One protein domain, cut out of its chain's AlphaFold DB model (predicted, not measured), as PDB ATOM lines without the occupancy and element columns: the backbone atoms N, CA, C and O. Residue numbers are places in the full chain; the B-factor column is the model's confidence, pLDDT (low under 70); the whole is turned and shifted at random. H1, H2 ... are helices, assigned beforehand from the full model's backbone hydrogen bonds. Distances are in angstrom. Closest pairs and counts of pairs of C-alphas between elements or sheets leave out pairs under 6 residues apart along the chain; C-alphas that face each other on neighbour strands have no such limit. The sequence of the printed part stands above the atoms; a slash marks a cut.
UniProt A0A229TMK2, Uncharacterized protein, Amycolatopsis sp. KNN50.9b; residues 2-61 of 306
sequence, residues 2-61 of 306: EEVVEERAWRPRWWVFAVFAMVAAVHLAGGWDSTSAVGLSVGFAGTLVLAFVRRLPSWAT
ATOM      1  N   GLU A   2      84.287 110.738 160.766       45.72
ATOM      2  CA  GLU A   2      84.870 111.472 161.894       45.72
ATOM      3  C   GLU A   2      86.012 112.332 161.356       45.72
ATOM      4  O   GLU A   2      86.976 111.806 160.796       45.72
ATOM      5  N   GLU A   3      85.885 113.655 161.470       47.81
ATOM      6  CA  GLU A   3      87.031 114.545 161.333       47.81
ATOM      7  C   GLU A   3      88.020 114.169 162.432       47.81
ATOM      8  O   GLU A   3      87.861 114.525 163.599       47.81
ATOM      9  N   VAL A   4      89.054 113.421 162.055       50.56
ATOM     10  CA  VAL A   4      90.275 113.323 162.842       50.56
ATOM     11  C   VAL A   4      90.872 114.726 162.824       50.56
ATOM     12  O   VAL A   4      91.620 115.091 161.919       50.56
ATOM     13  N   VAL A   5      90.463 115.549 163.790       53.34
ATOM     14  CA  VAL A   5      91.131 116.803 164.113       53.34
ATOM     15  C   VAL A   5      92.544 116.397 164.496       53.34
ATOM     16  O   VAL A   5      92.784 115.948 165.614       53.34
ATOM     17  N   GLU A   6      93.467 116.469 163.537       47.97
ATOM     18  CA  GLU A   6      94.894 116.320 163.785       47.97
ATOM     19  C   GLU A   6      95.263 117.319 164.885       47.97
ATOM     20  O   GLU A   6      95.449 118.516 164.638       47.97
ATOM     21  N   GLU A   7      95.350 116.834 166.125       52.44
ATOM     22  CA  GLU A   7      95.992 117.537 167.220       52.44
ATOM     23  C   GLU A   7      97.455 117.704 166.824       52.44
ATOM     24  O   GLU A   7      98.317 116.878 167.125       52.44
ATOM     25  N   ARG A   8      97.756 118.782 166.095       58.44
ATOM     26  CA  ARG A   8      99.132 119.203 165.871       58.44
ATOM     27  C   ARG A   8      99.757 119.384 167.242       58.44
ATOM     28  O   ARG A   8      99.457 120.357 167.936       58.44
ATOM     29  N   ALA A   9     100.599 118.422 167.618       71.00
ATOM     30  CA  ALA A   9     101.311 118.405 168.881       71.00
ATOM     31  C   ALA A   9     101.959 119.776 169.089       71.00
ATOM     32  O   ALA A   9     102.811 120.209 168.306       71.00
ATOM     33  N   TRP A  10     101.478 120.496 170.101       76.12
ATOM     34  CA  TRP A  10     101.954 121.838 170.393       76.12
ATOM     35  C   TRP A  10     103.457 121.780 170.672       76.12
ATOM     36  O   TRP A  10     103.909 121.013 171.522       76.12
ATOM     37  N   ARG A  11     104.235 122.584 169.943       82.00
ATOM     38  CA  ARG A  11     105.674 122.726 170.165       82.00
ATOM     39  C   ARG A  11     105.955 124.093 170.794       82.00
ATOM     40  O   ARG A  11     105.527 125.100 170.221       82.00
ATOM     41  N   PRO A  12     106.676 124.150 171.931       84.56
ATOM     42  CA  PRO A  12     107.136 125.407 172.503       84.56
ATOM     43  C   PRO A  12     107.924 126.209 171.467       84.56
ATOM     44  O   PRO A  12     108.644 125.647 170.631       84.56
ATOM     45  N   ARG A  13     107.814 127.538 171.518       81.75
ATOM     46  CA  ARG A  13     108.525 128.433 170.591       81.75
ATOM     47  C   ARG A  13     109.966 128.647 171.058       81.75
ATOM     48  O   ARG A  13     110.342 129.751 171.436       81.75
ATOM     49  N   TRP A  14     110.775 127.589 171.014       88.94
ATOM     50  CA  TRP A  14     112.164 127.585 171.495       88.94
ATOM     51  C   TRP A  14     113.045 128.683 170.887       88.94
ATOM     52  O   TRP A  14     113.952 129.174 171.549       88.94
ATOM     53  N   TRP A  15     112.741 129.134 169.667       79.69
ATOM     54  CA  TRP A  15     113.462 130.239 169.033       79.69
ATOM     55  C   TRP A  15     113.358 131.555 169.826       79.69
ATOM     56  O   TRP A  15     114.327 132.303 169.869       79.69
ATOM     57  N   VAL A  16     112.230 131.827 170.496       74.94
ATOM     58  CA  VAL A  16     112.053 133.033 171.333       74.94
ATOM     59  C   VAL A  16     112.983 132.973 172.543       74.94
ATOM     60  O   VAL A  16     113.619 133.962 172.897       74.94
ATOM     61  N   PHE A  17     113.108 131.786 173.134       80.31
ATOM     62  CA  PHE A  17     114.009 131.539 174.253       80.31
ATOM     63  C   PHE A  17     115.479 131.668 173.834       80.31
ATOM     64  O   PHE A  17     116.269 132.259 174.560       80.31
ATOM     65  N   ALA A  18     115.835 131.191 172.635       78.88
ATOM     66  CA  ALA A  18     117.175 131.359 172.074       78.88
ATOM     67  C   ALA A  18     117.529 132.840 171.840       78.88
ATOM     68  O   ALA A  18     118.637 133.260 172.168       78.88
ATOM     69  N   VAL A  19     116.584 133.644 171.333       71.31
ATOM     70  CA  VAL A  19     116.769 135.099 171.180       71.31
ATOM     71  C   VAL A  19     116.988 135.763 172.539       71.31
ATOM     72  O   VAL A  19     117.932 136.533 172.686       71.31
ATOM     73  N   PHE A  20     116.173 135.437 173.545       82.88
ATOM     74  CA  PHE A  20     116.363 135.964 174.897       82.88
ATOM     75  C   PHE A  20     117.722 135.568 175.485       82.88
ATOM     76  O   PHE A  20     118.430 136.431 175.990       82.88
ATOM     77  N   ALA A  21     118.114 134.296 175.383       84.25
ATOM     78  CA  ALA A  21     119.391 133.810 175.902       84.25
ATOM     79  C   ALA A  21     120.587 134.513 175.245       84.25
ATOM     80  O   ALA A  21     121.549 134.854 175.928       84.25
ATOM     81  N   MET A  22     120.512 134.784 173.937       76.50
ATOM     82  CA  MET A  22     121.532 135.553 173.223       76.50
ATOM     83  C   MET A  22     121.617 136.995 173.745       76.50
ATOM     84  O   MET A  22     122.711 137.466 174.046       76.50
ATOM     85  N   VAL A  23     120.479 137.681 173.898       73.00
ATOM     86  CA  VAL A  23     120.433 139.044 174.460       73.00
ATOM     87  C   VAL A  23     120.977 139.060 175.891       73.00
ATOM     88  O   VAL A  23     121.791 139.915 176.233       73.00
ATOM     89  N   ALA A  24     120.597 138.071 176.701       78.25
ATOM     90  CA  ALA A  24     121.073 137.926 178.066       78.25
ATOM     91  C   ALA A  24     122.589 137.716 178.131       78.25
ATOM     92  O   ALA A  24     123.258 138.388 178.908       78.25
ATOM     93  N   ALA A  25     123.148 136.848 177.283       79.94
ATOM     94  CA  ALA A  25     124.589 136.617 177.219       79.94
ATOM     95  C   ALA A  25     125.363 137.894 176.854       79.94
ATOM     96  O   ALA A  25     126.395 138.175 177.460       79.94
ATOM     97  N   VAL A  26     124.842 138.697 175.919       74.12
ATOM     98  CA  VAL A  26     125.443 139.989 175.553       74.12
ATOM     99  C   VAL A  26     125.442 140.964 176.734       74.12
ATOM    100  O   VAL A  26     126.431 141.663 176.930       74.12
ATOM    101  N   HIS A  27     124.382 141.010 177.546       70.50
ATOM    102  CA  HIS A  27     124.369 141.879 178.733       70.50
ATOM    103  C   HIS A  27     125.295 141.388 179.827       70.50
ATOM    104  O   HIS A  27     126.047 142.175 180.385       70.50
ATOM    105  N   LEU A  28     125.287 140.084 180.094       83.19
ATOM    106  CA  LEU A  28     126.133 139.501 181.129       83.19
ATOM    107  C   LEU A  28     127.624 139.648 180.802       83.19
ATOM    108  O   LEU A  28     128.431 139.775 181.719       83.19
ATOM    109  N   ALA A  29     127.989 139.706 179.517       78.50
ATOM    110  CA  ALA A  29     129.353 140.006 179.085       78.50
ATOM    111  C   ALA A  29     129.808 141.438 179.442       78.50
ATOM    112  O   ALA A  29     131.004 141.664 179.604       78.50
ATOM    113  N   GLY A  30     128.877 142.390 179.588       76.00
ATOM    114  CA  GLY A  30     129.149 143.767 180.019       76.00
ATOM    115  C   GLY A  30     129.214 143.960 181.541       76.00
ATOM    116  O   GLY A  30     129.523 145.059 181.997       76.00
ATOM    117  N   GLY A  31     128.948 142.907 182.323       84.56
ATOM    118  CA  GLY A  31     128.870 142.942 183.784       84.56
ATOM    119  C   GLY A  31     127.436 142.868 184.319       84.56
ATOM    120  O   GLY A  31     126.461 143.028 183.589       84.56
ATOM    121  N   TRP A  32     127.303 142.584 185.619       84.44
ATOM    122  CA  TRP A  32     126.009 142.512 186.301       84.44
ATOM    123  C   TRP A  32     125.712 143.834 187.010       84.44
ATOM    124  O   TRP A  32     126.316 144.140 188.036       84.44
ATOM    125  N   ASP A  33     124.768 144.605 186.477       81.25
ATOM    126  CA  ASP A  33     124.300 145.861 187.063       81.25
ATOM    127  C   ASP A  33     122.801 145.810 187.413       81.25
ATOM    128  O   ASP A  33     122.076 144.860 187.092       81.25
ATOM    129  N   SER A  34     122.318 146.844 188.102       67.69
ATOM    130  CA  SER A  34     120.909 146.976 188.497       67.69
ATOM    131  C   SER A  34     119.968 146.947 187.286       67.69
ATOM    132  O   SER A  34     118.876 146.382 187.357       67.69
ATOM    133  N   THR A  35     120.421 147.497 186.156       65.62
ATOM    134  CA  THR A  35     119.710 147.494 184.873       65.62
ATOM    135  C   THR A  35     119.493 146.075 184.363       65.62
ATOM    136  O   THR A  35     118.376 145.701 184.004       65.62
ATOM    137  N   SER A  36     120.548 145.260 184.371       73.94
ATOM    138  CA  SER A  36     120.524 143.865 183.939       73.94
ATOM    139  C   SER A  36     119.690 143.014 184.886       73.94
ATOM    140  O   SER A  36     118.914 142.184 184.422       73.94
ATOM    141  N   ALA A  37     119.759 143.259 186.198       73.19
ATOM    142  CA  ALA A  37     118.953 142.536 187.180       73.19
ATOM    143  C   ALA A  37     117.444 142.709 186.930       73.19
ATOM    144  O   ALA A  37     116.699 141.726 186.890       73.19
ATOM    145  N   VAL A  38     116.985 143.946 186.703       68.69
ATOM    146  CA  VAL A  38     115.566 144.228 186.431       68.69
ATOM    147  C   VAL A  38     115.188 143.809 185.007       68.69
ATOM    148  O   VAL A  38     114.203 143.092 184.808       68.69
ATOM    149  N   GLY A  39     115.987 144.203 184.014       69.69
ATOM    150  CA  GLY A  39     115.728 143.953 182.597       69.69
ATOM    151  C   GLY A  39     115.711 142.467 182.235       69.69
ATOM    152  O   GLY A  39     114.797 142.025 181.537       69.69
ATOM    153  N   LEU A  40     116.655 141.673 182.753       77.00
ATOM    154  CA  LEU A  40     116.683 140.226 182.521       77.00
ATOM    155  C   LEU A  40     115.524 139.524 183.212       77.00
ATOM    156  O   LEU A  40     114.934 138.639 182.607       77.00
ATOM    157  N   SER A  41     115.149 139.932 184.426       66.50
ATOM    158  CA  SER A  41     114.026 139.318 185.146       66.50
ATOM    159  C   SER A  41     112.696 139.550 184.420       66.50
ATOM    160  O   SER A  41     111.942 138.606 184.171       66.50
ATOM    161  N   VAL A  42     112.431 140.795 184.009       69.50
ATOM    162  CA  VAL A  42     111.219 141.155 183.255       69.50
ATOM    163  C   VAL A  42     111.236 140.528 181.859       69.50
ATOM    164  O   VAL A  42     110.240 139.939 181.428       69.50
ATOM    165  N   GLY A  43     112.371 140.598 181.160       72.31
ATOM    166  CA  GLY A  43     112.552 139.992 179.843       72.31
ATOM    167  C   GLY A  43     112.396 138.471 179.874       72.31
ATOM    168  O   GLY A  43     111.741 137.905 178.997       72.31
ATOM    169  N   PHE A  44     112.913 137.807 180.907       81.62
ATOM    170  CA  PHE A  44     112.785 136.367 181.106       81.62
ATOM    171  C   PHE A  44     111.330 135.975 181.344       81.62
ATOM    172  O   PHE A  44     110.819 135.092 180.658       81.62
ATOM    173  N   ALA A  45     110.627 136.683 182.233       70.00
ATOM    174  CA  ALA A  45     109.204 136.454 182.479       70.00
ATOM    175  C   ALA A  45     108.368 136.622 181.196       70.00
ATOM    176  O   ALA A  45     107.558 135.755 180.862       70.00
ATOM    177  N   GLY A  46     108.612 137.684 180.420       73.25
ATOM    178  CA  GLY A  46     107.964 137.893 179.121       73.25
ATOM    179  C   GLY A  46     108.281 136.787 178.109       73.25
ATOM    180  O   GLY A  46     107.394 136.306 177.402       73.25
ATOM    181  N   THR A  47     109.531 136.325 178.078       74.56
ATOM    182  CA  THR A  47     109.988 135.226 177.215       74.56
ATOM    183  C   THR A  47     109.309 133.910 177.584       74.56
ATOM    184  O   THR A  47     108.852 133.200 176.691       74.56
ATOM    185  N   LEU A  48     109.173 133.600 178.878       76.62
ATOM    186  CA  LEU A  48     108.456 132.414 179.349       76.62
ATOM    187  C   LEU A  48     106.992 132.441 178.906       76.62
ATOM    188  O   LEU A  48     106.491 131.451 178.368       76.62
ATOM    189  N   VAL A  49     106.331 133.592 179.053       72.69
ATOM    190  CA  VAL A  49     104.955 133.785 178.580       72.69
ATOM    191  C   VAL A  49     104.865 133.542 177.070       72.69
ATOM    192  O   VAL A  49     104.015 132.784 176.609       72.69
ATOM    193  N   LEU A  50     105.772 134.123 176.284       71.25
ATOM    194  CA  LEU A  50     105.762 133.989 174.826       71.25
ATOM    195  C   LEU A  50     106.124 132.583 174.320       71.25
ATOM    196  O   LEU A  50     105.618 132.165 173.273       71.25
ATOM    197  N   ALA A  51     107.008 131.872 175.022       79.00
ATOM    198  CA  ALA A  51     107.521 130.569 174.612       79.00
ATOM    199  C   ALA A  51     106.602 129.409 175.023       79.00
ATOM    200  O   ALA A  51     106.433 128.469 174.237       79.00
ATOM    201  N   PHE A  52     106.006 129.483 176.221       81.31
ATOM    202  CA  PHE A  52     105.312 128.357 176.855       81.31
ATOM    203  C   PHE A  52     103.797 128.526 176.991       81.31
ATOM    204  O   PHE A  52     103.097 127.525 177.150       81.31
ATOM    205  N   VAL A  53     103.241 129.739 176.890       76.94
ATOM    206  CA  VAL A  53     101.783 129.904 176.982       76.94
ATOM    207  C   VAL A  53     101.136 129.430 175.682       76.94
ATOM    208  O   VAL A  53     101.139 130.106 174.652       76.94
ATOM    209  N   ARG A  54     100.558 128.224 175.755       65.31
ATOM    210  CA  ARG A  54      99.926 127.490 174.647       65.31
ATOM    211  C   ARG A  54      98.842 128.291 173.928       65.31
ATOM    212  O   ARG A  54      98.692 128.182 172.715       65.31
ATOM    213  N   ARG A  55      98.102 129.100 174.683       62.19
ATOM    214  CA  ARG A  55      97.109 130.048 174.184       62.19
ATOM    215  C   ARG A  55      97.438 131.408 174.755       62.19
ATOM    216  O   ARG A  55      96.812 131.858 175.712       62.19
ATOM    217  N   LEU A  56      98.463 132.039 174.187       56.06
ATOM    218  CA  LEU A  56      98.589 133.481 174.320       56.06
ATOM    219  C   LEU A  56      97.216 134.050 173.971       56.06
ATOM    220  O   LEU A  56      96.638 133.640 172.957       56.06
ATOM    221  N   PRO A  57      96.652 134.900 174.832       51.16
ATOM    222  CA  PRO A  57      95.321 135.400 174.593       51.16
ATOM    223  C   PRO A  57      95.305 136.014 173.196       51.16
ATOM    224  O   PRO A  57      96.283 136.598 172.738       51.16
ATOM    225  N   SER A  58      94.221 135.798 172.477       51.38
ATOM    226  CA  SER A  58      94.047 136.108 171.054       51.38
ATOM    227  C   SER A  58      94.424 137.552 170.657       51.38
ATOM    228  O   SER A  58      94.719 137.843 169.494       51.38
ATOM    229  N   TRP A  59      94.469 138.473 171.626       49.16
ATOM    230  CA  TRP A  59      94.990 139.832 171.487       49.16
ATOM    231  C   TRP A  59      96.522 139.924 171.369       49.16
ATOM    232  O   TRP A  59      97.010 140.927 170.855       49.16
ATOM    233  N   ALA A  60      97.278 138.917 171.795       49.28
ATOM    234  CA  ALA A  60      98.726 138.790 171.646       49.28
ATOM    235  C   ALA A  60      99.115 137.968 170.402       49.28
ATOM    236  O   ALA A  60     100.117 138.278 169.762       49.28
ATOM    237  N   THR A  61      98.315 136.965 170.007       54.19
ATOM    238  CA  THR A  61      98.558 136.174 168.778       54.19
ATOM    239  C   THR A  61      97.992 136.821 167.516       54.19
ATOM    240  O   THR A  61      98.487 136.567 166.421       54.19
TER     241      THR A  61
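This is residues 2 to 61 of the 306 residues of an uncharacterized protein of Amycolatopsis sp. KNN50.9b (UniProt A0A229TMK2). This is a helical hairpin with a long tail: H1 and H2 lie side by side and run opposite ways, while an outstretched lead-in, residues 2 to 13, comes before H1 and its residues 2 to 9 stick out from the body. A single short turn of helix, H3, sits past the end of H2 and touches neither of the two long helices. The printed part has 60 residues with three named helices, in the order H1, H2, H3, and no named strand; its class is all helix. It is only just extended, close to loose, with a radius of gyration of the C-alphas of 15.9 A. The C-alphas span 58 by 20 by 11 A, and the tail makes much of that length: without the free stretches, residues 2 to 9 and 29 to 34, the body spans 32 by 18 by 11 A.

Start at C-alpha 2, at (84.870, 111.472, 161.894), and go along residues 2 to 13, which hold no named element. At C-alpha 14, at (112.164, 127.585, 171.495), you reach H1, residues 14 to 29, which is 22.5 A long from first to last C-alpha. Next look at C-alpha 34, at (120.909, 146.976, 188.497), where H2 begins; it takes in residues 34 to 52 and is 26.9 A long. Last comes H3, residues 58 to 61, 5.1 A long, ending at C-alpha 61 at (98.558, 136.174, 168.778).

Look first at H1 and H2, a helical hairpin joined by a tight link of 4 residues. They touch, and their closest C-alphas, those of Val 16 and Ala 51, are 6.1 A apart. Their lines stand at a shallow tilt of 9 degrees, and they run opposite ways, with centres 10.2 A apart. From H2 a tight link of 5 residues leads to H3, which is apart from both H1 and H2. In the backbones of H1 and H2 every pair of O i and N i+4 is within hydrogen-bond range; H3, with 4 residues, is too short for such a pair, and its one pair of O i and N i+3 is not within range.

The two C-alphas farthest apart, those of Glu 2 and Gly 31, are 58.4 A from each other. The printed part has no cut, and both links between its helices are tight. In the B-factor column you will find a mean pLDDT of 70.6 for the printed part of this predicted model, with 21 residues under 70: residues 2 to 8, 34 to 35, 38 to 39, 41 to 42 and 54 to 61.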